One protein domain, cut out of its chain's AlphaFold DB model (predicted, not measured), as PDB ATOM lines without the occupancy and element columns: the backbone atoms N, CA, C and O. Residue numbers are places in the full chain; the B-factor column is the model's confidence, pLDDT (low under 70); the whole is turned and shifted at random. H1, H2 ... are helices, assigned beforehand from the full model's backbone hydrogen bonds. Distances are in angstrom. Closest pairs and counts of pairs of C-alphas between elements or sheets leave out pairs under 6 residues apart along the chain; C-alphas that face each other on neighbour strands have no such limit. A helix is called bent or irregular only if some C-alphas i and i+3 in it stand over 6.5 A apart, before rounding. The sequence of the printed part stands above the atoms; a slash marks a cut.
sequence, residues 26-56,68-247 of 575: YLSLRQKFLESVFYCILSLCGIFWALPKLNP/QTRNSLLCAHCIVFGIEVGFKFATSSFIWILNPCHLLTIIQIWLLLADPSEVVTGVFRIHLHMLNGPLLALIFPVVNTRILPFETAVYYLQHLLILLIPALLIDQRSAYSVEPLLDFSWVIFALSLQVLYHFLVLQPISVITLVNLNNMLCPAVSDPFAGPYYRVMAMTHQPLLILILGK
ATOM      1  N   TYR A  26      69.615 -25.397 -23.892       90.81
ATOM      2  CA  TYR A  26      69.266 -26.735 -24.379       90.81
ATOM      3  C   TYR A  26      68.373 -26.725 -25.637       90.81
ATOM      4  O   TYR A  26      68.563 -27.538 -26.536       90.81
ATOM      5  N   LEU A  27      67.427 -25.780 -25.734       89.62
ATOM      6  CA  LEU A  27      66.680 -25.504 -26.972       89.62
ATOM      7  C   LEU A  27      66.955 -24.078 -27.442       89.62
ATOM      8  O   LEU A  27      67.105 -23.162 -26.628       89.62
ATOM      9  N   SER A  28      66.911 -23.869 -28.760       90.94
ATOM     10  CA  SER A  28      67.032 -22.528 -29.334       90.94
ATOM     11  C   SER A  28      65.878 -21.619 -28.889       90.94
ATOM     12  O   SER A  28      64.729 -22.050 -28.781       90.94
ATOM     13  N   LEU A  29      66.160 -20.328 -28.680       88.06
ATOM     14  CA  LEU A  29      65.135 -19.343 -28.301       88.06
ATOM     15  C   LEU A  29      63.998 -19.262 -29.331       88.06
ATOM     16  O   LEU A  29      62.839 -19.116 -28.951       88.06
ATOM     17  N   ARG A  30      64.322 -19.410 -30.624       91.25
ATOM     18  CA  ARG A  30      63.329 -19.438 -31.707       91.25
ATOM     19  C   ARG A  30      62.388 -20.629 -31.566       91.25
ATOM     20  O   ARG A  30      61.180 -20.441 -31.622       91.25
ATOM     21  N   GLN A  31      62.931 -21.825 -31.341       91.31
ATOM     22  CA  GLN A  31      62.122 -23.026 -31.146       91.31
ATOM     23  C   GLN A  31      61.245 -22.908 -29.898       91.31
ATOM     24  O   GLN A  31      60.041 -23.125 -29.990       91.31
ATOM     25  N   LYS A  32      61.815 -22.480 -28.759       90.50
ATOM     26  CA  LYS A  32      61.049 -22.273 -27.520       90.50
ATOM     27  C   LYS A  32      59.873 -21.328 -27.746       90.50
ATOM     28  O   LYS A  32      58.763 -21.652 -27.349       90.50
ATOM     29  N   PHE A  33      60.116 -20.190 -28.395       91.88
ATOM     30  CA  PHE A  33      59.081 -19.196 -28.664       91.88
ATOM     31  C   PHE A  33      57.992 -19.732 -29.600       91.88
ATOM     32  O   PHE A  33      56.812 -19.617 -29.277       91.88
ATOM     33  N   LEU A  34      58.374 -20.348 -30.725       94.25
ATOM     34  CA  LEU A  34      57.421 -20.892 -31.697       94.25
ATOM     35  C   LEU A  34      56.546 -21.991 -31.087       94.25
ATOM     36  O   LEU A  34      55.328 -21.942 -31.233       94.25
ATOM     37  N   GLU A  35      57.146 -22.936 -30.358       93.38
ATOM     38  CA  GLU A  35      56.405 -23.985 -29.654       93.38
ATOM     39  C   GLU A  35      55.441 -23.390 -28.622       93.38
ATOM     40  O   GLU A  35      54.268 -23.753 -28.597       93.38
ATOM     41  N   SER A  36      55.896 -22.435 -27.801       93.88
ATOM     42  CA  SER A  36      55.039 -21.800 -26.793       93.88
ATOM     43  C   SER A  36      53.857 -21.061 -27.405       93.88
ATOM     44  O   SER A  36      52.738 -21.217 -26.930       93.88
ATOM     45  N   VAL A  37      54.076 -20.280 -28.466       95.56
ATOM     46  CA  VAL A  37      52.988 -19.567 -29.151       95.56
ATOM     47  C   VAL A  37      51.990 -20.560 -29.741       95.56
ATOM     48  O   VAL A  37      50.787 -20.401 -29.541       95.56
ATOM     49  N   PHE A  38      52.476 -21.610 -30.407       95.56
ATOM     50  CA  PHE A  38      51.626 -22.641 -30.998       95.56
ATOM     51  C   PHE A  38      50.745 -23.339 -29.949       95.56
ATOM     52  O   PHE A  38      49.522 -23.365 -30.094       95.56
ATOM     53  N   TYR A  39      51.338 -23.849 -28.864       94.94
ATOM     54  CA  TYR A  39      50.592 -24.569 -27.827       94.94
ATOM     55  C   TYR A  39      49.664 -23.659 -27.015       94.94
ATOM     56  O   TYR A  39      48.573 -24.092 -26.635       94.94
ATOM     57  N   CYS A  40      50.033 -22.394 -26.795       95.88
ATOM     58  CA  CYS A  40      49.140 -21.419 -26.171       95.88
ATOM     59  C   CYS A  40      47.911 -21.133 -27.044       95.88
ATOM     60  O   CYS A  40      46.796 -21.152 -26.528       95.88
ATOM     61  N   ILE A  41      48.079 -20.920 -28.356       96.69
ATOM     62  CA  ILE A  41      46.949 -20.706 -29.276       96.69
ATOM     63  C   ILE A  41      46.045 -21.942 -29.311       96.69
ATOM     64  O   ILE A  41      44.834 -21.815 -29.146       96.69
ATOM     65  N   LEU A  42      46.627 -23.139 -29.452       94.94
ATOM     66  CA  LEU A  42      45.874 -24.396 -29.458       94.94
ATOM     67  C   LEU A  42      45.047 -24.574 -28.172       94.94
ATOM     68  O   LEU A  42      43.875 -24.939 -28.236       94.94
ATOM     69  N   SER A  43      45.635 -24.259 -27.017       94.81
ATOM     70  CA  SER A  43      44.962 -24.348 -25.713       94.81
ATOM     71  C   SER A  43      43.846 -23.314 -25.558       94.81
ATOM     72  O   SER A  43      42.779 -23.627 -25.034       94.81
ATOM     73  N   LEU A  44      44.038 -22.088 -26.058       96.19
ATOM     74  CA  LEU A  44      42.984 -21.068 -26.069       96.19
ATOM     75  C   LEU A  44      41.803 -21.488 -26.958       96.19
ATOM     76  O   LEU A  44      40.649 -21.323 -26.558       96.19
ATOM     77  N   CYS A  45      42.071 -22.093 -28.120       96.06
ATOM     78  CA  CYS A  45      41.032 -22.682 -28.967       96.06
ATOM     79  C   CYS A  45      40.297 -23.831 -28.258       96.06
ATOM     80  O   CYS A  45      39.068 -23.896 -28.314       96.06
ATOM     81  N   GLY A  46      41.029 -24.705 -27.558       93.38
ATOM     82  CA  GLY A  46      40.461 -25.794 -26.758       93.38
ATOM     83  C   GLY A  46      39.528 -25.289 -25.656       93.38
ATOM     84  O   GLY A  46      38.410 -25.789 -25.518       93.38
ATOM     85  N   ILE A  47      39.934 -24.240 -24.933       93.94
ATOM     86  CA  ILE A  47      39.097 -23.579 -23.921       93.94
ATOM     87  C   ILE A  47      37.833 -23.003 -24.550       93.94
ATOM     88  O   ILE A  47      36.746 -23.275 -24.052       93.94
ATOM     89  N   PHE A  48      37.951 -22.250 -25.648       94.44
ATOM     90  CA  PHE A  48      36.797 -21.629 -26.303       94.44
ATOM     91  C   PHE A  48      35.768 -22.663 -26.786       94.44
ATOM     92  O   PHE A  48      34.563 -22.433 -26.696       94.44
ATOM     93  N   TRP A  49      36.231 -23.827 -27.248       93.06
ATOM     94  CA  TRP A  49      35.364 -24.935 -27.648       93.06
ATOM     95  C   TRP A  49      34.722 -25.665 -26.458       93.06
ATOM     96  O   TRP A  49      33.558 -26.065 -26.542       93.06
ATOM     97  N   ALA A  50      35.468 -25.854 -25.364       90.56
ATOM     98  CA  ALA A  50      35.009 -26.614 -24.207       90.56
ATOM     99  C   ALA A  50      34.064 -25.809 -23.305       90.56
ATOM    100  O   ALA A  50      33.052 -26.354 -22.871       90.56
ATOM    101  N   LEU A  51      34.346 -24.517 -23.068       88.25
ATOM    102  CA  LEU A  51      33.611 -23.650 -22.136       88.25
ATOM    103  C   LEU A  51      32.077 -23.727 -22.262       88.25
ATOM    104  O   LEU A  51      31.424 -23.941 -21.243       88.25
ATOM    105  N   PRO A  52      31.468 -23.607 -23.464       86.31
ATOM    106  CA  PRO A  52      30.009 -23.634 -23.599       86.31
ATOM    107  C   PRO A  52      29.387 -25.017 -23.344       86.31
ATOM    108  O   PRO A  52      28.167 -25.129 -23.247       86.31
ATOM    109  N   LYS A  53      30.199 -26.077 -23.265       82.19
ATOM    110  CA  LYS A  53      29.760 -27.463 -23.042       82.19
ATOM    111  C   LYS A  53      29.928 -27.912 -21.591       82.19
ATOM    112  O   LYS A  53      29.427 -28.976 -21.227       82.19
ATOM    113  N   LEU A  54      30.616 -27.122 -20.766       81.94
ATOM    114  CA  LEU A  54      30.818 -27.417 -19.352       81.94
ATOM    115  C   LEU A  54      29.508 -27.192 -18.589       81.94
ATOM    116  O   LEU A  54      29.230 -26.098 -18.112       81.94
ATOM    117  N   ASN A  55      28.710 -28.246 -18.453       68.56
ATOM    118  CA  ASN A  55      27.582 -28.272 -17.529       68.56
ATOM    119  C   ASN A  55      27.975 -29.137 -16.328       68.56
ATOM    120  O   ASN A  55      28.074 -30.356 -16.488       68.56
ATOM    121  N   PRO A  56      28.234 -28.566 -15.140       60.78
ATOM    122  CA  PRO A  56      28.294 -29.339 -13.909       60.78
ATOM    123  C   PRO A  56      26.849 -29.600 -13.441       60.78
ATOM    124  O   PRO A  56      26.196 -28.675 -12.970       60.78
ATOM    125  N   GLN A  68      34.432 -38.738   9.211       74.69
ATOM    126  CA  GLN A  68      35.660 -39.200   9.862       74.69
ATOM    127  C   GLN A  68      36.777 -39.520   8.863       74.69
ATOM    128  O   GLN A  68      37.915 -39.094   9.064       74.69
ATOM    129  N   THR A  69      36.471 -40.223   7.769       75.56
ATOM    130  CA  THR A  69      37.449 -40.540   6.719       75.56
ATOM    131  C   THR A  69      37.905 -39.266   6.015       75.56
ATOM    132  O   THR A  69      39.106 -39.060   5.862       75.56
ATOM    133  N   ARG A  70      36.969 -38.366   5.674       80.88
ATOM    134  CA  ARG A  70      37.287 -37.063   5.067       80.88
ATOM    135  C   ARG A  70      38.222 -36.240   5.955       80.88
ATOM    136  O   ARG A  70      39.240 -35.748   5.479       80.88
ATOM    137  N   ASN A  71      37.908 -36.136   7.247       84.88
ATOM    138  CA  ASN A  71      38.722 -35.384   8.200       84.88
ATOM    139  C   ASN A  71      40.102 -36.029   8.403       84.88
ATOM    140  O   ASN A  71      41.098 -35.321   8.478       84.88
ATOM    141  N   SER A  72      40.178 -37.364   8.426       87.00
ATOM    142  CA  SER A  72      41.453 -38.086   8.546       87.00
ATOM    143  C   SER A  72      42.352 -37.859   7.328       87.00
ATOM    144  O   SER A  72      43.537 -37.565   7.486       87.00
ATOM    145  N   LEU A  73      41.787 -37.937   6.116       88.38
ATOM    146  CA  LEU A  73      42.501 -37.650   4.869       88.38
ATOM    147  C   LEU A  73      42.973 -36.195   4.820       88.38
ATOM    148  O   LEU A  73      44.127 -35.946   4.486       88.38
ATOM    149  N   LEU A  74      42.118 -35.247   5.214       90.94
ATOM    150  CA  LEU A  74      42.469 -33.831   5.303       90.94
ATOM    151  C   LEU A  74      43.636 -33.600   6.271       90.94
ATOM    152  O   LEU A  74      44.612 -32.951   5.903       90.94
ATOM    153  N   CYS A  75      43.573 -34.159   7.483       93.00
ATOM    154  CA  CYS A  75      44.655 -34.049   8.460       93.00
ATOM    155  C   CYS A  75      45.968 -34.622   7.914       93.00
ATOM    156  O   CYS A  75      46.996 -33.948   7.975       93.00
ATOM    157  N   ALA A  76      45.935 -35.827   7.339       92.25
ATOM    158  CA  ALA A  76      47.116 -36.454   6.752       92.25
ATOM    159  C   ALA A  76      47.714 -35.600   5.624       92.25
ATOM    160  O   ALA A  76      48.924 -35.372   5.587       92.25
ATOM    161  N   HIS A  77      46.868 -35.077   4.734       93.25
ATOM    162  CA  HIS A  77      47.306 -34.290   3.587       93.25
ATOM    163  C   HIS A  77      47.888 -32.928   4.001       93.25
ATOM    164  O   HIS A  77      48.945 -32.538   3.503       93.25
ATOM    165  N   CYS A  78      47.283 -32.250   4.983       95.12
ATOM    166  CA  CYS A  78      47.812 -31.012   5.561       95.12
ATOM    167  C   CYS A  78      49.168 -31.214   6.254       95.12
ATOM    168  O   CYS A  78      50.054 -30.375   6.102       95.12
ATOM    169  N   ILE A  79      49.352 -32.318   6.990       95.38
ATOM    170  CA  ILE A  79      50.629 -32.630   7.655       95.38
ATOM    171  C   ILE A  79      51.732 -32.838   6.616       95.38
ATOM    172  O   ILE A  79      52.782 -32.204   6.702       95.38
ATOM    173  N   VAL A  80      51.486 -33.685   5.612       94.31
ATOM    174  CA  VAL A  80      52.469 -33.976   4.556       94.31
ATOM    175  C   VAL A  80      52.843 -32.704   3.793       94.31
ATOM    176  O   VAL A  80      54.028 -32.432   3.604       94.31
ATOM    177  N   PHE A  81      51.855 -31.885   3.416       95.06
ATOM    178  CA  PHE A  81      52.113 -30.626   2.718       95.06
ATOM    179  C   PHE A  81      52.873 -29.615   3.585       95.06
ATOM    180  O   PHE A  81      53.810 -28.979   3.106       95.06
ATOM    181  N   GLY A  82      52.528 -29.498   4.871       94.88
ATOM    182  CA  GLY A  82      53.231 -28.628   5.814       94.88
ATOM    183  C   GLY A  82      54.704 -29.010   5.987       94.88
ATOM    184  O   GLY A  82      55.564 -28.129   6.004       94.88
ATOM    185  N   ILE A  83      55.009 -30.312   6.047       93.81
ATOM    186  CA  ILE A  83      56.390 -30.811   6.122       93.81
ATOM    187  C   ILE A  83      57.162 -30.488   4.832       93.81
ATOM    188  O   ILE A  83      58.275 -29.970   4.914       93.81
ATOM    189  N   GLU A  84      56.581 -30.730   3.648       91.44
ATOM    190  CA  GLU A  84      57.234 -30.411   2.364       91.44
ATOM    191  C   GLU A  84      57.518 -28.902   2.247       91.44
ATOM    192  O   GLU A  84      58.634 -28.510   1.903       91.44
ATOM    193  N   VAL A  85      56.558 -28.039   2.608       92.12
ATOM    194  CA  VAL A  85      56.758 -26.578   2.649       92.12
ATOM    195  C   VAL A  85      57.880 -26.202   3.625       92.12
ATOM    196  O   VAL A  85      58.726 -25.368   3.292       92.12
ATOM    197  N   GLY A  86      57.937 -26.847   4.794       91.44
ATOM    198  CA  GLY A  86      59.014 -26.674   5.769       91.44
ATOM    199  C   GLY A  86      60.397 -26.989   5.190       91.44
ATOM    200  O   GLY A  86      61.319 -26.184   5.344       91.44
ATOM    201  N   PHE A  87      60.537 -28.093   4.447       90.56
ATOM    202  CA  PHE A  87      61.788 -28.427   3.757       90.56
ATOM    203  C   PHE A  87      62.181 -27.378   2.710       90.56
ATOM    204  O   PHE A  87      63.360 -27.027   2.619       90.56
ATOM    205  N   LYS A  88      61.227 -26.818   1.953       89.44
ATOM    206  CA  LYS A  88      61.528 -25.767   0.960       89.44
ATOM    207  C   LYS A  88      61.988 -24.457   1.593       89.44
ATOM    208  O   LYS A  88      62.886 -23.816   1.048       89.44
ATOM    209  N   PHE A  89      61.431 -24.078   2.743       89.31
ATOM    210  CA  PHE A  89      61.934 -22.930   3.503       89.31
ATOM    211  C   PHE A  89      63.324 -23.197   4.084       89.31
ATOM    212  O   PHE A  89      64.210 -22.360   3.930       89.31
ATOM    213  N   ALA A  90      63.541 -24.371   4.686       87.94
ATOM    214  CA  ALA A  90      64.831 -24.743   5.269       87.94
ATOM    215  C   ALA A  90      65.960 -24.773   4.227       87.94
ATOM    216  O   ALA A  90      67.082 -24.364   4.508       87.94
ATOM    217  N   THR A  91      65.648 -25.219   3.009       86.88
ATOM    218  CA  THR A  91      66.604 -25.295   1.899       86.88
ATOM    219  C   THR A  91      66.649 -24.031   1.045       86.88
ATOM    220  O   THR A  91      67.381 -24.028   0.070       86.88
ATOM    221  N   SER A  92      65.902 -22.961   1.358       88.12
ATOM    222  CA  SER A  92      65.822 -21.742   0.518       88.12
ATOM    223  C   SER A  92      65.497 -22.030  -0.959       88.12
ATOM    224  O   SER A  92      66.029 -21.405  -1.879       88.12
ATOM    225  N   SER A  93      64.624 -23.014  -1.184       87.38
ATOM    226  CA  SER A  93      64.240 -23.521  -2.504       87.38
ATOM    227  C   SER A  93      62.731 -23.352  -2.754       87.38
ATOM    228  O   SER A  93      62.083 -24.144  -3.443       87.38
ATOM    229  N   PHE A  94      62.143 -22.290  -2.192       88.75
ATOM    230  CA  PHE A  94      60.695 -22.061  -2.199       88.75
ATOM    231  C   PHE A  94      60.093 -21.920  -3.607       88.75
ATOM    232  O   PHE A  94      58.914 -22.210  -3.796       88.75
ATOM    233  N   ILE A  95      60.888 -21.559  -4.620       88.06
ATOM    234  CA  ILE A  95      60.455 -21.485  -6.027       88.06
ATOM    235  C   ILE A  95      59.795 -22.785  -6.527       88.06
ATOM    236  O   ILE A  95      58.886 -22.733  -7.357       88.06
ATOM    237  N   TRP A  96      60.180 -23.947  -5.985       88.56
ATOM    238  CA  TRP A  96      59.617 -25.246  -6.366       88.56
ATOM    239  C   TRP A  96      58.154 -25.443  -5.946       88.56
ATOM    240  O   TRP A  96      57.512 -26.373  -6.439       88.56
ATOM    241  N   ILE A  97      57.589 -24.564  -5.106       90.88
ATOM    242  CA  ILE A  97      56.159 -24.582  -4.756       90.88
ATOM    243  C   ILE A  97      55.256 -24.381  -5.982       90.88
ATOM    244  O   ILE A  97      54.101 -24.792  -5.979       90.88
ATOM    245  N   LEU A  98      55.791 -23.790  -7.055       91.62
ATOM    246  CA  LEU A  98      55.091 -23.626  -8.328       91.62
ATOM    247  C   LEU A  98      54.991 -24.936  -9.124       91.62
ATOM    248  O   LEU A  98      54.260 -25.005 -10.104       91.62
ATOM    249  N   ASN A  99      55.698 -26.003  -8.742       91.44
ATOM    250  CA  ASN A  99      55.528 -27.273  -9.440       91.44
ATOM    251  C   ASN A  99      54.074 -27.779  -9.304       91.44
ATOM    252  O   ASN A  99      53.496 -27.692  -8.215       91.44
ATOM    253  N   PRO A 100      53.492 -28.370 -10.370       91.25
ATOM    254  CA  PRO A 100      52.084 -28.767 -10.383       91.25
ATOM    255  C   PRO A 100      51.652 -29.676  -9.225       91.25
ATOM    256  O   PRO A 100      50.532 -29.541  -8.750       91.25
ATOM    257  N   CYS A 101      52.520 -30.561  -8.720       91.31
ATOM    258  CA  CYS A 101      52.190 -31.444  -7.596       91.31
ATOM    259  C   CYS A 101      51.793 -30.676  -6.319       91.31
ATOM    260  O   CYS A 101      50.853 -31.077  -5.632       91.31
ATOM    261  N   HIS A 102      52.435 -29.542  -6.025       92.94
ATOM    262  CA  HIS A 102      52.089 -28.701  -4.875       92.94
ATOM    263  C   HIS A 102      50.774 -27.949  -5.100       92.94
ATOM    264  O   HIS A 102      49.952 -27.875  -4.191       92.94
ATOM    265  N   LEU A 103      50.533 -27.449  -6.316       92.56
ATOM    266  CA  LEU A 103      49.254 -26.822  -6.657       92.56
ATOM    267  C   LEU A 103      48.090 -27.810  -6.564       92.56
ATOM    268  O   LEU A 103      47.047 -27.463  -6.019       92.56
ATOM    269  N   LEU A 104      48.280 -29.045  -7.033       93.00
ATOM    270  CA  LEU A 104      47.284 -30.109  -6.894       93.00
ATOM    271  C   LEU A 104      47.019 -30.437  -5.428       93.00
ATOM    272  O   LEU A 104      45.862 -30.522  -5.035       93.00
ATOM    273  N   THR A 105      48.070 -30.502  -4.607       94.62
ATOM    274  CA  THR A 105      47.938 -30.678  -3.151       94.62
ATOM    275  C   THR A 105      47.080 -29.561  -2.538       94.62
ATOM    276  O   THR A 105      46.148 -29.835  -1.790       94.62
ATOM    277  N   ILE A 106      47.320 -28.294  -2.899       94.38
ATOM    278  CA  ILE A 106      46.526 -27.151  -2.408       94.38
ATOM    279  C   ILE A 106      45.063 -27.255  -2.857       94.38
ATOM    280  O   ILE A 106      44.155 -27.093  -2.038       94.38
ATOM    281  N   ILE A 107      44.825 -27.546  -4.141       93.44
ATOM    282  CA  ILE A 107      43.476 -27.732  -4.695       93.44
ATOM    283  C   ILE A 107      42.754 -28.865  -3.960       93.44
ATOM    284  O   ILE A 107      41.583 -28.732  -3.621       93.44
ATOM    285  N   GLN A 108      43.448 -29.958  -3.666       93.00
ATOM    286  CA  GLN A 108      42.894 -31.125  -2.996       93.00
ATOM    287  C   GLN A 108      42.581 -30.882  -1.516       93.00
ATOM    288  O   GLN A 108      41.523 -31.301  -1.046       93.00
ATOM    289  N   ILE A 109      43.439 -30.152  -0.791       93.75
ATOM    290  CA  ILE A 109      43.134 -29.667   0.567       93.75
ATOM    291  C   ILE A 109      41.867 -28.804   0.536       93.75
ATOM    292  O   ILE A 109      40.971 -28.994   1.360       93.75
ATOM    293  N   TRP A 110      41.757 -27.894  -0.437       93.75
ATOM    294  CA  TRP A 110      40.565 -27.063  -0.602       93.75
ATOM    295  C   TRP A 110      39.318 -27.899  -0.920       93.75
ATOM    296  O   TRP A 110      38.283 -27.699  -0.292       93.75
ATOM    297  N   LEU A 111      39.418 -28.886  -1.815       90.25
ATOM    298  CA  LEU A 111      38.318 -29.796  -2.157       90.25
ATOM    299  C   LEU A 111      37.825 -30.612  -0.956       90.25
ATOM    300  O   LEU A 111      36.636 -30.907  -0.882       90.25
ATOM    301  N   LEU A 112      38.712 -30.982  -0.029       89.00
ATOM    302  CA  LEU A 112      38.355 -31.697   1.202       89.00
ATOM    303  C   LEU A 112      37.684 -30.794   2.253       89.00
ATOM    304  O   LEU A 112      36.952 -31.299   3.108       89.00
ATOM    305  N   LEU A 113      37.937 -29.483   2.197       89.75
ATOM    306  CA  LEU A 113      37.372 -28.472   3.098       89.75
ATOM    307  C   LEU A 113      36.056 -27.875   2.590       89.75
ATOM    308  O   LEU A 113      35.200 -27.530   3.400       89.75
ATOM    309  N   ALA A 114      35.921 -27.702   1.277       85.88
ATOM    310  CA  ALA A 114      34.825 -26.964   0.669       85.88
ATOM    311  C   ALA A 114      33.482 -27.699   0.786       85.88
ATOM    312  O   ALA A 114      33.399 -28.924   0.656       85.88
ATOM    313  N   ASP A 115      32.413 -26.927   0.984       81.19
ATOM    314  CA  ASP A 115      31.056 -27.460   0.984       81.19
ATOM    315  C   ASP A 115      30.603 -27.842  -0.440       81.19
ATOM    316  O   ASP A 115      30.976 -27.171  -1.413       81.19
ATOM    317  N   PRO A 116      29.780 -28.902  -0.592       78.31
ATOM    318  CA  PRO A 116      29.285 -29.362  -1.887       78.31
ATOM    319  C   PRO A 116      28.649 -28.232  -2.709       78.31
ATOM    320  O   PRO A 116      27.681 -27.604  -2.285       78.31
ATOM    321  N   SER A 117      29.190 -27.981  -3.902       80.00
ATOM    322  CA  SER A 117      28.702 -26.959  -4.832       80.00
ATOM    323  C   SER A 117      29.064 -27.302  -6.281       80.00
ATOM    324  O   SER A 117      29.918 -28.156  -6.545       80.00
ATOM    325  N   GLU A 118      28.454 -26.600  -7.240       79.81
ATOM    326  CA  GLU A 118      28.816 -26.692  -8.664       79.81
ATOM    327  C   GLU A 118      30.297 -26.366  -8.900       79.81
ATOM    328  O   GLU A 118      30.968 -27.028  -9.694       79.81
ATOM    329  N   VAL A 119      30.830 -25.390  -8.156       85.50
ATOM    330  CA  VAL A 119      32.241 -24.990  -8.225       85.50
ATOM    331  C   VAL A 119      33.145 -26.125  -7.754       85.50
ATOM    332  O   VAL A 119      34.110 -26.452  -8.437       85.50
ATOM    333  N   VAL A 120      32.812 -26.770  -6.630       86.88
ATOM    334  CA  VAL A 120      33.562 -27.935  -6.128       86.88
ATOM    335  C   VAL A 120      33.555 -29.069  -7.148       86.88
ATOM    336  O   VAL A 120      34.606 -29.643  -7.420       86.88
ATOM    337  N   THR A 121      32.409 -29.328  -7.780       83.75
ATOM    338  CA  THR A 121      32.288 -30.357  -8.825       83.75
ATOM    339  C   THR A 121      33.175 -30.044 -10.030       83.75
ATOM    340  O   THR A 121      33.912 -30.906 -10.509       83.75
ATOM    341  N   GLY A 122      33.156 -28.795 -10.505       87.88
ATOM    342  CA  GLY A 122      33.998 -28.361 -11.619       87.88
ATOM    343  C   GLY A 122      35.493 -28.455 -11.300       87.88
ATOM    344  O   GLY A 122      36.259 -29.009 -12.087       87.88
ATOM    345  N   VAL A 123      35.908 -27.973 -10.125       90.81
ATOM    346  CA  VAL A 123      37.309 -28.036  -9.676       90.81
ATOM    347  C   VAL A 123      37.763 -29.483  -9.492       90.81
ATOM    348  O   VAL A 123      38.874 -29.818  -9.895       90.81
ATOM    349  N   PHE A 124      36.910 -30.358  -8.954       90.00
ATOM    350  CA  PHE A 124      37.211 -31.781  -8.807       90.00
ATOM    351  C   PHE A 124      37.454 -32.467 -10.157       90.00
ATOM    352  O   PHE A 124      38.443 -33.180 -10.309       90.00
ATOM    353  N   ARG A 125      36.605 -32.208 -11.160       87.81
ATOM    354  CA  ARG A 125      36.782 -32.764 -12.513       87.81
ATOM    355  C   ARG A 125      38.060 -32.269 -13.176       87.81
ATOM    356  O   ARG A 125      38.789 -33.061 -13.763       87.81
ATOM    357  N   ILE A 126      38.373 -30.977 -13.048       90.25
ATOM    358  CA  ILE A 126      39.643 -30.426 -13.546       90.25
ATOM    359  C   ILE A 126      40.822 -31.108 -12.844       90.25
ATOM    360  O   ILE A 126      41.753 -31.553 -13.509       90.25
ATOM    361  N   HIS A 127      40.760 -31.237 -11.516       91.19
ATOM    362  CA  HIS A 127      41.794 -31.886 -10.714       91.19
ATOM    363  C   HIS A 127      42.032 -33.344 -11.139       91.19
ATOM    364  O   HIS A 127      43.184 -33.755 -11.269       91.19
ATOM    365  N   LEU A 128      40.969 -34.114 -11.404       88.50
ATOM    366  CA  LEU A 128      41.053 -35.512 -11.844       88.50
ATOM    367  C   LEU A 128      41.884 -35.667 -13.131       88.50
ATOM    368  O   LEU A 128      42.702 -36.581 -13.243       88.50
ATOM    369  N   HIS A 129      41.742 -34.725 -14.065       89.25
ATOM    370  CA  HIS A 129      42.475 -34.720 -15.336       89.25
ATOM    371  C   HIS A 129      43.915 -34.203 -15.233       89.25
ATOM    372  O   HIS A 129      44.662 -34.292 -16.202       89.25
ATOM    373  N   MET A 130      44.340 -33.715 -14.064       89.50
ATOM    374  CA  MET A 130      45.712 -33.254 -13.808       89.50
ATOM    375  C   MET A 130      46.562 -34.281 -13.030       89.50
ATOM    376  O   MET A 130      47.704 -33.999 -12.661       89.50
ATOM    377  N   LEU A 131      46.042 -35.493 -12.794       89.31
ATOM    378  CA  LEU A 131      46.716 -36.557 -12.031       89.31
ATOM    379  C   LEU A 131      47.839 -37.284 -12.795       89.31
ATOM    380  O   LEU A 131      48.575 -38.082 -12.209       89.31
ATOM    381  N   ASN A 132      48.022 -36.990 -14.084       88.38
ATOM    382  CA  ASN A 132      49.079 -37.575 -14.910       88.38
ATOM    383  C   ASN A 132      50.493 -37.259 -14.385       88.38
ATOM    384  O   ASN A 132      51.363 -38.128 -14.389       88.38
ATOM    385  N   GLY A 133      50.718 -36.034 -13.900       87.19
ATOM    386  CA  GLY A 133      52.006 -35.600 -13.350       87.19
ATOM    387  C   GLY A 133      52.435 -36.411 -12.120       87.19
ATOM    388  O   GLY A 133      53.524 -36.987 -12.139       87.19
ATOM    389  N   PRO A 134      51.593 -36.509 -11.073       89.38
ATOM    390  CA  PRO A 134      51.886 -37.319  -9.897       89.38
ATOM    391  C   PRO A 134      52.200 -38.788 -10.202       89.38
ATOM    392  O   PRO A 134      53.118 -39.347  -9.605       89.38
ATOM    393  N   LEU A 135      51.493 -39.401 -11.160       89.38
ATOM    394  CA  LEU A 135      51.783 -40.772 -11.581       89.38
ATOM    395  C   LEU A 135      53.167 -40.889 -12.232       89.38
ATOM    396  O   LEU A 135      53.946 -41.765 -11.864       89.38
ATOM    397  N   LEU A 136      53.492 -39.999 -13.175       87.94
ATOM    398  CA  LEU A 136      54.804 -39.998 -13.829       87.94
ATOM    399  C   LEU A 136      55.940 -39.760 -12.831       87.94
ATOM    400  O   LEU A 136      56.993 -40.369 -12.962       87.94
ATOM    401  N   ALA A 137      55.713 -38.938 -11.808       87.38
ATOM    402  CA  ALA A 137      56.663 -38.710 -10.724       87.38
ATOM    403  C   ALA A 137      56.902 -39.957  -9.844       87.38
ATOM    404  O   ALA A 137      57.992 -40.118  -9.305       87.38
ATOM    405  N   LEU A 138      55.932 -40.873  -9.729       89.12
ATOM    406  CA  LEU A 138      56.145 -42.165  -9.064       89.12
ATOM    407  C   LEU A 138      56.904 -43.165  -9.950       89.12
ATOM    408  O   LEU A 138      57.724 -43.922  -9.437       89.12
ATOM    409  N   ILE A 139      56.644 -43.162 -11.263       88.06
ATOM    410  CA  ILE A 139      57.287 -44.075 -12.226       88.06
ATOM    411  C   ILE A 139      58.732 -43.641 -12.527       88.06
ATOM    412  O   ILE A 139      59.631 -44.478 -12.580       88.06
ATOM    413  N   PHE A 140      58.965 -42.337 -12.691       86.88
ATOM    414  CA  PHE A 140      60.258 -41.727 -13.021       86.88
ATOM    415  C   PHE A 140      60.656 -40.685 -11.961       86.88
ATOM    416  O   PHE A 140      60.640 -39.479 -12.232       86.88
ATOM    417  N   PRO A 141      61.006 -41.120 -10.740       84.62
ATOM    418  CA  PRO A 141      61.221 -40.219  -9.614       84.62
ATOM    419  C   PRO A 141      62.445 -39.318  -9.803       84.62
ATOM    420  O   PRO A 141      63.527 -39.768 -10.180       84.62
ATOM    421  N   VAL A 142      62.283 -38.037  -9.464       80.75
ATOM    422  CA  VAL A 142      63.357 -37.029  -9.453       80.75
ATOM    423  C   VAL A 142      63.697 -36.711  -7.995       80.75
ATOM    424  O   VAL A 142      63.131 -35.804  -7.384       80.75
ATOM    425  N   VAL A 143      64.579 -37.524  -7.406       81.94
ATOM    426  CA  VAL A 143      64.966 -37.466  -5.977       81.94
ATOM    427  C   VAL A 143      66.393 -36.959  -5.749       81.94
ATOM    428  O   VAL A 143      66.815 -36.764  -4.618       81.94
ATOM    429  N   ASN A 144      67.130 -36.693  -6.824       77.94
ATOM    430  CA  ASN A 144      68.525 -36.244  -6.834       77.94
ATOM    431  C   ASN A 144      68.762 -34.874  -6.170       77.94
ATOM    432  O   ASN A 144      69.905 -34.532  -5.891       77.94
ATOM    433  N   THR A 145      67.708 -34.104  -5.899       74.88
ATOM    434  CA  THR A 145      67.771 -32.818  -5.183       74.88
ATOM    435  C   THR A 145      67.310 -32.905  -3.725       74.88
ATOM    436  O   THR A 145      67.352 -31.898  -3.023       74.88
ATOM    437  N   ARG A 146      66.870 -34.084  -3.258       80.69
ATOM    438  CA  ARG A 146      66.330 -34.303  -1.907       80.69
ATOM    439  C   ARG A 146      67.417 -34.853  -0.989       80.69
ATOM    440  O   ARG A 146      67.713 -36.046  -1.013       80.69
ATOM    441  N   ILE A 147      68.042 -33.969  -0.219       78.00
ATOM    442  CA  ILE A 147      69.269 -34.267   0.544       78.00
ATOM    443  C   ILE A 147      68.956 -34.476   2.035       78.00
ATOM    444  O   ILE A 147      69.698 -35.161   2.741       78.00
ATOM    445  N   LEU A 148      67.853 -33.907   2.531       85.12
ATOM    446  CA  LEU A 148      67.502 -33.963   3.948       85.12
ATOM    447  C   LEU A 148      66.853 -35.307   4.330       85.12
ATOM    448  O   LEU A 148      66.135 -35.914   3.525       85.12
ATOM    449  N   PRO A 149      67.058 -35.784   5.574       83.88
ATOM    450  CA  PRO A 149      66.402 -36.995   6.048       83.88
ATOM    451  C   PRO A 149      64.880 -36.820   5.985       83.88
ATOM    452  O   PRO A 149      64.356 -35.752   6.292       83.88
ATOM    453  N   PHE A 150      64.173 -37.882   5.594       86.50
ATOM    454  CA  PHE A 150      62.721 -37.924   5.363       86.50
ATOM    455  C   PHE A 150      62.177 -37.146   4.153       86.50
ATOM    456  O   PHE A 150      61.049 -37.427   3.752       86.50
ATOM    457  N   GLU A 151      62.944 -36.275   3.494       87.38
ATOM    458  CA  GLU A 151      62.454 -35.502   2.336       87.38
ATOM    459  C   GLU A 151      62.010 -36.411   1.173       87.38
ATOM    460  O   GLU A 151      60.996 -36.172   0.513       87.38
ATOM    461  N   THR A 152      62.723 -37.518   0.959       88.50
ATOM    462  CA  THR A 152      62.356 -38.543  -0.030       88.50
ATOM    463  C   THR A 152      61.122 -39.345   0.386       88.50
ATOM    464  O   THR A 152      60.311 -39.695  -0.460       88.50
ATOM    465  N   ALA A 153      60.914 -39.616   1.676       91.00
ATOM    466  CA  ALA A 153      59.702 -40.308   2.128       91.00
ATOM    467  C   ALA A 153      58.458 -39.420   1.956       91.00
ATOM    468  O   ALA A 153      57.427 -39.880   1.467       91.00
ATOM    469  N   VAL A 154      58.581 -38.132   2.295       92.06
ATOM    470  CA  VAL A 154      57.520 -37.128   2.126       92.06
ATOM    471  C   VAL A 154      57.149 -36.960   0.653       92.06
ATOM    472  O   VAL A 154      55.962 -36.892   0.347       92.06
ATOM    473  N   TYR A 155      58.125 -37.026  -0.264       91.69
ATOM    474  CA  TYR A 155      57.877 -37.066  -1.711       91.69
ATOM    475  C   TYR A 155      56.861 -38.142  -2.098       91.69
ATOM    476  O   TYR A 155      55.819 -37.843  -2.683       91.69
ATOM    477  N   TYR A 156      57.173 -39.398  -1.767       93.38
ATOM    478  CA  TYR A 156      56.358 -40.544  -2.149       93.38
ATOM    479  C   TYR A 156      55.000 -40.496  -1.456       93.38
ATOM    480  O   TYR A 156      53.983 -40.721  -2.107       93.38
ATOM    481  N   LEU A 157      54.964 -40.129  -0.171       93.12
ATOM    482  CA  LEU A 157      53.716 -39.960   0.576       93.12
ATOM    483  C   LEU A 157      52.807 -38.909  -0.063       93.12
ATOM    484  O   LEU A 157      51.621 -39.167  -0.249       93.12
ATOM    485  N   GLN A 158      53.349 -37.751  -0.441       93.88
ATOM    486  CA  GLN A 158      52.582 -36.699  -1.102       93.88
ATOM    487  C   GLN A 158      51.995 -37.196  -2.427       93.88
ATOM    488  O   GLN A 158      50.798 -37.055  -2.659       93.88
ATOM    489  N   HIS A 159      52.811 -37.820  -3.279       93.44
ATOM    490  CA  HIS A 159      52.378 -38.273  -4.602       93.44
ATOM    491  C   HIS A 159      51.361 -39.419  -4.524       93.44
ATOM    492  O   HIS A 159      50.390 -39.427  -5.281       93.44
ATOM    493  N   LEU A 160      51.520 -40.337  -3.565       93.56
ATOM    494  CA  LEU A 160      50.536 -41.385  -3.286       93.56
ATOM    495  C   LEU A 160      49.210 -40.803  -2.789       93.56
ATOM    496  O   LEU A 160      48.154 -41.215  -3.264       93.56
ATOM    497  N   LEU A 161      49.242 -39.825  -1.877       92.38
ATOM    498  CA  LEU A 161      48.027 -39.172  -1.384       92.38
ATOM    499  C   LEU A 161      47.284 -38.422  -2.494       92.38
ATOM    500  O   LEU A 161      46.057 -38.520  -2.553       92.38
ATOM    501  N   ILE A 162      48.011 -37.744  -3.395       93.12
ATOM    502  CA  ILE A 162      47.405 -37.040  -4.535       93.12
ATOM    503  C   ILE A 162      46.587 -37.995  -5.412       93.12
ATOM    504  O   ILE A 162      45.502 -37.625  -5.859       93.12
ATOM    505  N   LEU A 163      47.065 -39.227  -5.613       90.88
ATOM    506  CA  LEU A 163      46.364 -40.253  -6.392       90.88
ATOM    507  C   LEU A 163      45.267 -40.980  -5.595       90.88
ATOM    508  O   LEU A 163      44.228 -41.318  -6.157       90.88
ATOM    509  N   LEU A 164      45.474 -41.218  -4.296       88.75
ATOM    510  CA  LEU A 164      44.553 -41.988  -3.455       88.75
ATOM    511  C   LEU A 164      43.277 -41.211  -3.115       88.75
ATOM    512  O   LEU A 164      42.180 -41.755  -3.193       88.75
ATOM    513  N   ILE A 165      43.407 -39.943  -2.720       88.19
ATOM    514  CA  ILE A 165      42.279 -39.140  -2.233       88.19
ATOM    515  C   ILE A 165      41.158 -39.014  -3.284       88.19
ATOM    516  O   ILE A 165      40.013 -39.263  -2.919       88.19
ATOM    517  N   PRO A 166      41.408 -38.699  -4.572       86.56
ATOM    518  CA  PRO A 166      40.348 -38.625  -5.570       86.56
ATOM    519  C   PRO A 166      39.690 -39.988  -5.767       86.56
ATOM    520  O   PRO A 166      38.472 -40.053  -5.828       86.56
ATOM    521  N   ALA A 167      40.468 -41.077  -5.758       83.00
ATOM    522  CA  ALA A 167      39.938 -42.437  -5.861       83.00
ATOM    523  C   ALA A 167      38.960 -42.777  -4.719       83.00
ATOM    524  O   ALA A 167      37.982 -43.484  -4.937       83.00
ATOM    525  N   LEU A 168      39.204 -42.247  -3.516       81.75
ATOM    526  CA  LEU A 168      38.327 -42.406  -2.351       81.75
ATOM    527  C   LEU A 168      37.135 -41.437  -2.336       81.75
ATOM    528  O   LEU A 168      36.148 -41.710  -1.655       81.75
ATOM    529  N   LEU A 169      37.237 -40.302  -3.033       78.31
ATOM    530  CA  LEU A 169      36.188 -39.283  -3.096       78.31
ATOM    531  C   LEU A 169      35.187 -39.512  -4.233       78.31
ATOM    532  O   LEU A 169      34.067 -39.027  -4.106       78.31
ATOM    533  N   ILE A 170      35.565 -40.211  -5.315       79.44
ATOM    534  CA  ILE A 170      34.682 -40.458  -6.467       79.44
ATOM    535  C   ILE A 170      33.367 -41.087  -5.999       79.44
ATOM    536  O   ILE A 170      33.333 -42.208  -5.494       79.44
ATOM    537  N   ASP A 171      32.277 -40.360  -6.224       68.94
ATOM    538  CA  ASP A 171      30.920 -40.812  -5.942       68.94
ATOM    539  C   ASP A 171      29.955 -40.105  -6.900       68.94
ATOM    540  O   ASP A 171      29.874 -38.873  -6.932       68.94
ATOM    541  N   GLN A 172      29.213 -40.893  -7.685       62.38
ATOM    542  CA  GLN A 172      28.250 -40.387  -8.665       62.38
ATOM    543  C   GLN A 172      27.052 -39.676  -8.019       62.38
ATOM    544  O   GLN A 172      26.360 -38.922  -8.702       62.38
ATOM    545  N   ARG A 173      26.827 -39.869  -6.713       52.03
ATOM    546  CA  ARG A 173      25.740 -39.243  -5.948       52.03
ATOM    547  C   ARG A 173      26.155 -37.953  -5.230       52.03
ATOM    548  O   ARG A 173      25.318 -37.344  -4.569       52.03
ATOM    549  N   SER A 174      27.420 -37.532  -5.344       65.81
ATOM    550  CA  SER A 174      27.982 -36.399  -4.593       65.81
ATOM    551  C   SER A 174      28.552 -35.289  -5.493       65.81
ATOM    552  O   SER A 174      28.550 -35.380  -6.721       65.81
ATOM    553  N   ALA A 175      29.094 -34.231  -4.876       72.31
ATOM    554  CA  ALA A 175      29.843 -33.186  -5.585       72.31
ATOM    555  C   ALA A 175      31.134 -33.700  -6.256       72.31
ATOM    556  O   ALA A 175      31.699 -33.016  -7.102       72.31
ATOM    557  N   TYR A 176      31.597 -34.908  -5.932       78.12
ATOM    558  CA  TYR A 176      32.772 -35.539  -6.539       78.12
ATOM    559  C   TYR A 176      32.376 -36.489  -7.683       78.12
ATOM    560  O   TYR A 176      32.849 -37.625  -7.779       78.12
ATOM    561  N   SER A 177      31.473 -36.027  -8.554       74.00
ATOM    562  CA  SER A 177      30.988 -36.794  -9.704       74.00
ATOM    563  C   SER A 177      31.916 -36.674 -10.916       74.00
ATOM    564  O   SER A 177      32.409 -35.590 -11.251       74.00
ATOM    565  N   VAL A 178      32.100 -37.787 -11.624       78.19
ATOM    566  CA  VAL A 178      32.888 -37.866 -12.864       78.19
ATOM    567  C   VAL A 178      31.969 -37.685 -14.075       78.19
ATOM    568  O   VAL A 178      30.804 -38.090 -14.048       78.19
ATOM    569  N   GLU A 179      32.457 -37.045 -15.135       74.62
ATOM    570  CA  GLU A 179      31.704 -36.898 -16.379       74.62
ATOM    571  C   GLU A 179      31.568 -38.222 -17.166       74.62
ATOM    572  O   GLU A 179      32.383 -39.135 -17.007       74.62
ATOM    573  N   PRO A 180      30.569 -38.346 -18.061       70.69
ATOM    574  CA  PRO A 180      30.415 -39.529 -18.906       70.69
ATOM    575  C   PRO A 180      31.658 -39.832 -19.760       70.69
ATOM    576  O   PRO A 180      32.373 -38.928 -20.201       70.69
ATOM    577  N   LEU A 181      31.887 -41.110 -20.086       71.00
ATOM    578  CA  LEU A 181      33.066 -41.537 -20.861       71.00
ATOM    579  C   LEU A 181      33.209 -40.821 -22.211       71.00
ATOM    580  O   LEU A 181      34.317 -40.462 -22.592       71.00
ATOM    581  N   LEU A 182      32.096 -40.570 -22.902       73.44
ATOM    582  CA  LEU A 182      32.090 -39.929 -24.220       73.44
ATOM    583  C   LEU A 182      32.184 -38.395 -24.164       73.44
ATOM    584  O   LEU A 182      32.355 -37.760 -25.204       73.44
ATOM    585  N   ASP A 183      32.079 -37.786 -22.980       78.88
ATOM    586  CA  ASP A 183      32.227 -36.340 -22.827       78.88
ATOM    587  C   ASP A 183      33.695 -35.964 -22.599       78.88
ATOM    588  O   ASP A 183      34.236 -36.117 -21.507       78.88
ATOM    589  N   PHE A 184      34.353 -35.448 -23.634       85.25
ATOM    590  CA  PHE A 184      35.746 -34.992 -23.562       85.25
ATOM    591  C   PHE A 184      35.887 -33.498 -23.238       85.25
ATOM    592  O   PHE A 184      37.001 -32.976 -23.240       85.25
ATOM    593  N   SER A 185      34.788 -32.791 -22.954       88.50
ATOM    594  CA  SER A 185      34.806 -31.337 -22.738       88.50
ATOM    595  C   SER A 185      35.654 -30.961 -21.520       88.50
ATOM    596  O   SER A 185      36.514 -30.086 -21.613       88.50
ATOM    597  N   TRP A 186      35.482 -31.682 -20.406       88.12
ATOM    598  CA  TRP A 186      36.259 -31.486 -19.177       88.12
ATOM    599  C   TRP A 186      37.740 -31.844 -19.348       88.12
ATOM    600  O   TRP A 186      38.600 -31.102 -18.874       88.12
ATOM    601  N   VAL A 187      38.040 -32.914 -20.093       89.31
ATOM    602  CA  VAL A 187      39.415 -33.330 -20.424       89.31
ATOM    603  C   VAL A 187      40.141 -32.235 -21.205       89.31
ATOM    604  O   VAL A 187      41.228 -31.806 -20.823       89.31
ATOM    605  N   ILE A 188      39.531 -31.758 -22.296       90.81
ATOM    606  CA  ILE A 188      40.123 -30.740 -23.176       90.81
ATOM    607  C   ILE A 188      40.313 -29.425 -22.419       90.81
ATOM    608  O   ILE A 188      41.349 -28.773 -22.571       90.81
ATOM    609  N   PHE A 189      39.351 -29.051 -21.575       92.56
ATOM    610  CA  PHE A 189      39.448 -27.854 -20.747       92.56
ATOM    611  C   PHE A 189      40.600 -27.940 -19.736       92.56
ATOM    612  O   PHE A 189      41.437 -27.037 -19.687       92.56
ATOM    613  N   ALA A 190      40.692 -29.037 -18.978       91.75
ATOM    614  CA  ALA A 190      41.743 -29.237 -17.981       91.75
ATOM    615  C   ALA A 190      43.141 -29.306 -18.615       91.75
ATOM    616  O   ALA A 190      44.060 -28.628 -18.152       91.75
ATOM    617  N   LEU A 191      43.286 -30.038 -19.727       91.12
ATOM    618  CA  LEU A 191      44.531 -30.097 -20.493       91.12
ATOM    619  C   LEU A 191      44.952 -28.703 -20.976       91.12
ATOM    620  O   LEU A 191      46.110 -28.319 -20.830       91.12
ATOM    621  N   SER A 192      44.012 -27.922 -21.509       93.62
ATOM    622  CA  SER A 192      44.298 -26.571 -21.995       93.62
ATOM    623  C   SER A 192      44.746 -25.636 -20.864       93.62
ATOM    624  O   SER A 192      45.698 -24.875 -21.037       93.62
ATOM    625  N   LEU A 193      44.119 -25.718 -19.682       93.06
ATOM    626  CA  LEU A 193      44.560 -24.979 -18.493       93.06
ATOM    627  C   LEU A 193      45.964 -25.399 -18.049       93.06
ATOM    628  O   LEU A 193      46.801 -24.540 -17.761       93.06
ATOM    629  N   GLN A 194      46.241 -26.704 -18.028       91.50
ATOM    630  CA  GLN A 194      47.551 -27.234 -17.672       91.50
ATOM    631  C   GLN A 194      48.623 -26.728 -18.642       91.50
ATOM    632  O   GLN A 194      49.650 -26.220 -18.197       91.50
ATOM    633  N   VAL A 195      48.390 -26.791 -19.952       92.88
ATOM    634  CA  VAL A 195      49.342 -26.307 -20.965       92.88
ATOM    635  C   VAL A 195      49.590 -24.802 -20.822       92.88
ATOM    636  O   VAL A 195      50.747 -24.375 -20.792       92.88
ATOM    637  N   LEU A 196      48.539 -23.993 -20.644       94.94
ATOM    638  CA  LEU A 196      48.692 -22.552 -20.420       94.94
ATOM    639  C   LEU A 196      49.483 -22.246 -19.145       94.94
ATOM    640  O   LEU A 196      50.344 -21.372 -19.169       94.94
ATOM    641  N   TYR A 197      49.260 -22.983 -18.056       94.81
ATOM    642  CA  TYR A 197      50.041 -22.828 -16.828       94.81
ATOM    643  C   TYR A 197      51.544 -23.054 -17.069       94.81
ATOM    644  O   TYR A 197      52.384 -22.257 -16.646       94.81
ATOM    645  N   HIS A 198      51.903 -24.094 -17.822       94.12
ATOM    646  CA  HIS A 198      53.303 -24.398 -18.118       94.12
ATOM    647  C   HIS A 198      53.966 -23.314 -18.978       94.12
ATOM    648  O   HIS A 198      55.059 -22.847 -18.654       94.12
ATOM    649  N   PHE A 199      53.304 -22.864 -20.046       94.56
ATOM    650  CA  PHE A 199      53.912 -21.927 -20.994       94.56
ATOM    651  C   PHE A 199      53.784 -20.449 -20.607       94.56
ATOM    652  O   PHE A 199      54.666 -19.668 -20.961       94.56
ATOM    653  N   LEU A 200      52.733 -20.052 -19.881       94.81
ATOM    654  CA  LEU A 200      52.504 -18.657 -19.481       94.81
ATOM    655  C   LEU A 200      52.979 -18.336 -18.062       94.81
ATOM    656  O   LEU A 200      53.251 -17.173 -17.777       94.81
ATOM    657  N   VAL A 201      53.105 -19.334 -17.179       94.50
ATOM    658  CA  VAL A 201      53.549 -19.125 -15.789       94.50
ATOM    659  C   VAL A 201      54.922 -19.748 -15.561       94.50
ATOM    660  O   VAL A 201      55.881 -19.028 -15.280       94.50
ATOM    661  N   LEU A 202      55.056 -21.068 -15.725       94.38
ATOM    662  CA  LEU A 202      56.305 -21.754 -15.382       94.38
ATOM    663  C   LEU A 202      57.463 -21.369 -16.296       94.38
ATOM    664  O   LEU A 202      58.552 -21.085 -15.801       94.38
ATOM    665  N   GLN A 203      57.257 -21.329 -17.614       93.62
ATOM    666  CA  GLN A 203      58.334 -21.028 -18.556       93.62
ATOM    667  C   GLN A 203      58.923 -19.619 -18.355       93.62
ATOM    668  O   GLN A 203      60.146 -19.531 -18.237       93.62
ATOM    669  N   PRO A 204      58.141 -18.521 -18.280       92.94
ATOM    670  CA  PRO A 204      58.705 -17.191 -18.052       92.94
ATOM    671  C   PRO A 204      59.472 -17.101 -16.733       92.94
ATOM    672  O   PRO A 204      60.595 -16.597 -16.710       92.94
ATOM    673  N   ILE A 205      58.916 -17.656 -15.650       92.25
ATOM    674  CA  ILE A 205      59.581 -17.680 -14.341       92.25
ATOM    675  C   ILE A 205      60.878 -18.492 -14.420       92.25
ATOM    676  O   ILE A 205      61.907 -18.047 -13.917       92.25
ATOM    677  N   SER A 206      60.870 -19.635 -15.106       90.94
ATOM    678  CA  SER A 206      62.060 -20.471 -15.305       90.94
ATOM    679  C   SER A 206      63.145 -19.740 -16.091       90.94
ATOM    680  O   SER A 206      64.310 -19.768 -15.712       90.94
ATOM    681  N   VAL A 207      62.779 -19.027 -17.162       90.69
ATOM    682  CA  VAL A 207      63.731 -18.247 -17.972       90.69
ATOM    683  C   VAL A 207      64.354 -17.114 -17.156       90.69
ATOM    684  O   VAL A 207      65.558 -16.892 -17.247       90.69
ATOM    685  N   ILE A 208      63.562 -16.423 -16.332       90.12
ATOM    686  CA  ILE A 208      64.039 -15.317 -15.487       90.12
ATOM    687  C   ILE A 208      64.921 -15.828 -14.338       90.12
ATOM    688  O   ILE A 208      65.925 -15.207 -13.988       90.12
ATOM    689  N   THR A 209      64.533 -16.935 -13.708       89.44
ATOM    690  CA  THR A 209      65.209 -17.457 -12.509       89.44
ATOM    691  C   THR A 209      66.360 -18.405 -12.824       89.44
ATOM    692  O   THR A 209      67.200 -18.613 -11.950       89.44
ATOM    693  N   LEU A 210      66.420 -18.917 -14.060       90.00
ATOM    694  CA  LEU A 210      67.270 -20.015 -14.535       90.00
ATOM    695  C   LEU A 210      66.987 -21.365 -13.860       90.00
ATOM    696  O   LEU A 210      67.739 -22.313 -14.065       90.00
ATOM    697  N   VAL A 211      65.911 -21.477 -13.084       90.38
ATOM    698  CA  VAL A 211      65.496 -22.722 -12.428       90.38
ATOM    699  C   VAL A 211      64.623 -23.525 -13.387       90.38
ATOM    700  O   VAL A 211      63.741 -22.969 -14.035       90.38
ATOM    701  N   ASN A 212      64.852 -24.833 -13.495       90.56
ATOM    702  CA  ASN A 212      64.097 -25.703 -14.394       90.56
ATOM    703  C   ASN A 212      62.754 -26.139 -13.777       90.56
ATOM    704  O   ASN A 212      62.596 -27.292 -13.377       90.56
ATOM    705  N   LEU A 213      61.776 -25.230 -13.681       90.81
ATOM    706  CA  LEU A 213      60.465 -25.562 -13.110       90.81
ATOM    707  C   LEU A 213      59.716 -26.536 -14.016       90.81
ATOM    708  O   LEU A 213      59.487 -26.252 -15.194       90.81
ATOM    709  N   ASN A 214      59.352 -27.685 -13.452       88.75
ATOM    710  CA  ASN A 214      58.691 -28.799 -14.129       88.75
ATOM    711  C   ASN A 214      59.222 -29.096 -15.550       88.75
ATOM    712  O   ASN A 214      58.444 -29.266 -16.487       88.75
ATOM    713  N   ASN A 215      60.549 -29.127 -15.712       90.00
ATOM    714  CA  ASN A 215      61.231 -29.450 -16.972       90.00
ATOM    715  C   ASN A 215      60.912 -28.497 -18.139       90.00
ATOM    716  O   ASN A 215      60.908 -28.895 -19.304       90.00
ATOM    717  N   MET A 216      60.634 -27.222 -17.849       91.12
ATOM    718  CA  MET A 216      60.365 -26.225 -18.886       91.12
ATOM    719  C   MET A 216      61.603 -25.707 -19.601       91.12
ATOM    720  O   MET A 216      61.469 -25.194 -20.702       91.12
ATOM    721  N   LEU A 217      62.812 -25.811 -19.061       90.88
ATOM    722  CA  LEU A 217      64.019 -25.365 -19.761       90.88
ATOM    723  C   LEU A 217      64.705 -26.519 -20.499       90.88
ATOM    724  O   LEU A 217      64.990 -26.383 -21.694       90.88
ATOM    725  N   CYS A 218      64.899 -27.642 -19.811       90.19
ATOM    726  CA  CYS A 218      65.519 -28.866 -20.312       90.19
ATOM    727  C   CYS A 218      64.813 -30.107 -19.719       90.19
ATOM    728  O   CYS A 218      64.147 -29.979 -18.685       90.19
ATOM    729  N   PRO A 219      64.922 -31.287 -20.359       89.94
ATOM    730  CA  PRO A 219      64.289 -32.513 -19.868       89.94
ATOM    731  C   PRO A 219      64.869 -32.960 -18.520       89.94
ATOM    732  O   PRO A 219      66.000 -32.611 -18.164       89.94
ATOM    733  N   ALA A 220      64.094 -33.753 -17.776       85.50
ATOM    734  CA  ALA A 220      64.588 -34.410 -16.571       85.50
ATOM    735  C   ALA A 220      65.661 -35.449 -16.922       85.50
ATOM    736  O   ALA A 220      65.659 -36.020 -18.009       85.50
ATOM    737  N   VAL A 221      66.544 -35.754 -15.968       84.25
ATOM    738  CA  VAL A 221      67.577 -36.794 -16.138       84.25
ATOM    739  C   VAL A 221      66.955 -38.173 -16.398       84.25
ATOM    740  O   VAL A 221      67.530 -38.992 -17.104       84.25
ATOM    741  N   SER A 222      65.767 -38.416 -15.842       83.69
ATOM    742  CA  SER A 222      65.000 -39.652 -15.997       83.69
ATOM    743  C   SER A 222      64.101 -39.687 -17.242       83.69
ATOM    744  O   SER A 222      63.393 -40.674 -17.429       83.69
ATOM    745  N   ASP A 223      64.088 -38.643 -18.080       83.75
ATOM    746  CA  ASP A 223      63.184 -38.545 -19.233       83.75
ATOM    747  C   ASP A 223      63.643 -39.456 -20.396       83.75
ATOM    748  O   ASP A 223      64.717 -39.228 -20.965       83.75
ATOM    749  N   PRO A 224      62.843 -40.463 -20.806       84.75
ATOM    750  CA  PRO A 224      63.198 -41.367 -21.902       84.75
ATOM    751  C   PRO A 224      63.149 -40.701 -23.286       84.75
ATOM    752  O   PRO A 224      63.651 -41.272 -24.254       84.75
ATOM    753  N   PHE A 225      62.561 -39.506 -23.405       87.38
ATOM    754  CA  PHE A 225      62.421 -38.763 -24.661       87.38
ATOM    755  C   PHE A 225      63.366 -37.560 -24.747       87.38
ATOM    756  O   PHE A 225      63.084 -36.587 -25.457       87.38
ATOM    757  N   ALA A 226      64.498 -37.614 -24.040       85.31
ATOM    758  CA  ALA A 226      65.518 -36.580 -24.102       85.31
ATOM    759  C   ALA A 226      65.966 -36.330 -25.555       85.31
ATOM    760  O   ALA A 226      66.419 -37.218 -26.272       85.31
ATOM    761  N   GLY A 227      65.824 -35.085 -26.001       88.44
ATOM    762  CA  GLY A 227      66.220 -34.664 -27.340       88.44
ATOM    763  C   GLY A 227      65.692 -33.272 -27.676       88.44
ATOM    764  O   GLY A 227      65.049 -32.644 -26.832       88.44
ATOM    765  N   PRO A 228      65.919 -32.773 -28.902       87.25
ATOM    766  CA  PRO A 228      65.452 -31.452 -29.324       87.25
ATOM    767  C   PRO A 228      63.921 -31.349 -29.397       87.25
ATOM    768  O   PRO A 228      63.394 -30.245 -29.404       87.25
ATOM    769  N   TYR A 229      63.201 -32.474 -29.411       89.75
ATOM    770  CA  TYR A 229      61.740 -32.527 -29.522       89.75
ATOM    771  C   TYR A 229      61.033 -32.986 -28.237       89.75
ATOM    772  O   TYR A 229      59.844 -33.292 -28.281       89.75
ATOM    773  N   TYR A 230      61.717 -33.022 -27.085       91.88
ATOM    774  CA  TYR A 230      61.144 -33.566 -25.840       91.88
ATOM    775  C   TYR A 230      59.820 -32.887 -25.434       91.88
ATOM    776  O   TYR A 230      58.892 -33.552 -24.989       91.88
ATOM    777  N   ARG A 231      59.677 -31.573 -25.673       91.62
ATOM    778  CA  ARG A 231      58.425 -30.837 -25.421       91.62
ATOM    779  C   ARG A 231      57.284 -31.296 -26.322       91.62
ATOM    780  O   ARG A 231      56.162 -31.434 -25.854       91.62
ATOM    781  N   VAL A 232      57.560 -31.556 -27.599       90.50
ATOM    782  CA  VAL A 232      56.565 -32.097 -28.541       90.50
ATOM    783  C   VAL A 232      56.156 -33.506 -28.117       90.50
ATOM    784  O   VAL A 232      54.970 -33.830 -28.095       90.50
ATOM    785  N   MET A 233      57.120 -34.325 -27.692       90.19
ATOM    786  CA  MET A 233      56.836 -35.646 -27.131       90.19
ATOM    787  C   MET A 233      55.982 -35.539 -25.862       90.19
ATOM    788  O   MET A 233      55.015 -36.281 -25.723       90.19
ATOM    789  N   ALA A 234      56.253 -34.579 -24.972       88.19
ATOM    790  CA  ALA A 234      55.415 -34.299 -23.804       88.19
ATOM    791  C   ALA A 234      53.977 -33.933 -24.192       88.19
ATOM    792  O   ALA A 234      53.029 -34.531 -23.689       88.19
ATOM    793  N   MET A 235      53.807 -33.026 -25.155       88.94
ATOM    794  CA  MET A 235      52.488 -32.583 -25.616       88.94
ATOM    795  C   MET A 235      51.698 -33.660 -26.379       88.94
ATOM    796  O   MET A 235      50.501 -33.492 -26.585       88.94
ATOM    797  N   THR A 236      52.327 -34.770 -26.781       86.19
ATOM    798  CA  THR A 236      51.653 -35.887 -27.470       86.19
ATOM    799  C   THR A 236      51.276 -37.024 -26.523       86.19
ATOM    800  O   THR A 236      50.138 -37.492 -26.570       86.19
ATOM    801  N   HIS A 237      52.172 -37.456 -25.628       86.19
ATOM    802  CA  HIS A 237      51.859 -38.557 -24.709       86.19
ATOM    803  C   HIS A 237      51.019 -38.121 -23.500       86.19
ATOM    804  O   HIS A 237      50.236 -38.921 -22.991       86.19
ATOM    805  N   GLN A 238      51.141 -36.872 -23.029       84.50
ATOM    806  CA  GLN A 238      50.391 -36.404 -21.856       84.50
ATOM    807  C   GLN A 238      48.868 -36.426 -22.066       84.50
ATOM    808  O   GLN A 238      48.186 -36.948 -21.182       84.50
ATOM    809  N   PRO A 239      48.308 -35.964 -23.205       84.50
ATOM    810  CA  PRO A 239      46.878 -36.106 -23.485       84.50
ATOM    811  C   PRO A 239      46.411 -37.566 -23.502       84.50
ATOM    812  O   PRO A 239      45.358 -37.879 -22.955       84.50
ATOM    813  N   LEU A 240      47.210 -38.471 -24.081       82.81
ATOM    814  CA  LEU A 240      46.892 -39.900 -24.117       82.81
ATOM    815  C   LEU A 240      46.836 -40.496 -22.704       82.81
ATOM    816  O   LEU A 240      45.914 -41.243 -22.384       82.81
ATOM    817  N   LEU A 241      47.783 -40.125 -21.838       82.81
ATOM    818  CA  LEU A 241      47.808 -40.583 -20.450       82.81
ATOM    819  C   LEU A 241      46.607 -40.052 -19.651       82.81
ATOM    820  O   LEU A 241      46.030 -40.786 -18.854       82.81
ATOM    821  N   ILE A 242      46.197 -38.802 -19.888       82.00
ATOM    822  CA  ILE A 242      45.013 -38.207 -19.251       82.00
ATOM    823  C   ILE A 242      43.738 -38.950 -19.666       82.00
ATOM    824  O   ILE A 242      42.885 -39.196 -18.822       82.00
ATOM    825  N   LEU A 243      43.618 -39.377 -20.926       72.88
ATOM    826  CA  LEU A 243      42.473 -40.179 -21.374       72.88
ATOM    827  C   LEU A 243      42.396 -41.544 -20.677       72.88
ATOM    828  O   LEU A 243      41.297 -42.025 -20.417       72.88
ATOM    829  N   ILE A 244      43.545 -42.146 -20.361       71.88
ATOM    830  CA  ILE A 244      43.624 -43.440 -19.671       71.88
ATOM    831  C   ILE A 244      43.355 -43.292 -18.162       71.88
ATOM    832  O   ILE A 244      42.704 -44.150 -17.574       71.88
ATOM    833  N   LEU A 245      43.846 -42.221 -17.527       71.94
ATOM    834  CA  LEU A 245      43.781 -42.034 -16.069       71.94
ATOM    835  C   LEU A 245      42.561 -41.241 -15.589       71.94
ATOM    836  O   LEU A 245      42.004 -41.541 -14.538       71.94
ATOM    837  N   GLY A 246      42.176 -40.202 -16.330       62.50
ATOM    838  CA  GLY A 246      41.147 -39.238 -15.937       62.50
ATOM    839  C   GLY A 246      39.720 -39.704 -16.221       62.50
ATOM    840  O   GLY A 246      38.769 -39.124 -15.707       62.50
ATOM    841  N   LYS A 247      39.554 -40.769 -17.012       68.94
ATOM    842  CA  LYS A 247      38.267 -41.420 -17.267       68.94
ATOM    843  C   LYS A 247      38.273 -42.826 -16.666       68.94
ATOM    844  O   LYS A 247      38.447 -43.788 -17.418       68.94
TER     845      LYS A 247
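This is residues 26 to 56 and 68 to 247 of the 575 residues of the protein "Hypothetical protein" of Spirometra erinaceieuropaei (UniProt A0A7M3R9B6). Two groups of three longer helices make the domain: H2, H4 and H7, their centres in a triangle, and H1, H8 and H9, with the short helices H5 and H6 between the groups. H1 covers H8 on the far side of its group; H5 packs on both H4 and H8, and H6 on both H7 and H9. The printed part has 211 residues with nine named helices, H1 to H9 in order, and no named strand: the class is all helix, mostly in crossed packing. It is compact, with a radius of gyration of the C-alphas of 17.5 A and spans of 50 by 46 by 26 A.

H1, residues 29 to 53, begins at C-alpha 29 (65.135, -19.343, -28.301) and is 36.7 A long; it is irregular, only just, with C-alphas 49 and 52 6.8 A apart. After the cut come H2, residues 68 to 90, 32.9 A, and H3, residues 94 to 98. H4 holds residues 100 to 113, H5 118 to 128 and H6 132 to 139. H7, residues 151 to 169, 27.1 A long, has a kink of 26 degrees near residue 163. H8, residues 185 to 209, is 35.0 A long. H9, residues 230 to 245, has a kink of 28 degrees near residue 237 and ends at C-alpha 245 (43.781, -42.034, -16.069).

H4 is the hub, touching four helices. It touches H2, closest C-alphas Leu 74 and Leu 112 at 6.2 A, and H7, closest C-alphas Thr 105 and Ile 162 at 6.5 A, at a steep tilt of 48 degrees, the same way. H2 and H7 touch at a shallow tilt of 30 degrees, opposite ways, with C-alphas Val 80 and Gln 158 closest at 6.3 A. H4 and H5 form a helical hairpin, closest C-alphas Leu 111 and Val 120 at 6.5 A. H3 touches H2, closest C-alphas Phe 94 and Lys 88 at 4.9 A. H8, with residues 186 to 190 alone, touches H5; C-alphas Ala 190 and Ile 126 are closest at 5.0 A. H1 and H8 touch at a shallow tilt of 30 degrees, opposite ways, with C-alphas Ser 43 and Ser 192 closest at 4.4 A. H6 touches H9 about perpendicular, at 82 degrees, closest C-alphas Asn 132 and Ile 242 at 6.0 A. H1 and H7 are apart. Every O i to N i+4 pair is within hydrogen-bond range in H2, H4, H5 and H6, against 19 of 21 in H1 and in H8, 13 of 15 in H7, 10 of 12 in H9, and 0 of 1 in H3, where 2 of 2 O i to N i+3 pairs are.

The C-alphas farthest apart, Arg 30 and Gln 68, are 53.7 A apart. Residues 57 to 67 are cut out, with 26.8 A between C-alphas 56 and 68. The links H6 to H7, H7 to H8 and H8 to H9 are long. Confidence is under 70 at residues 55 to 56, 171 to 174 and 246 to 247.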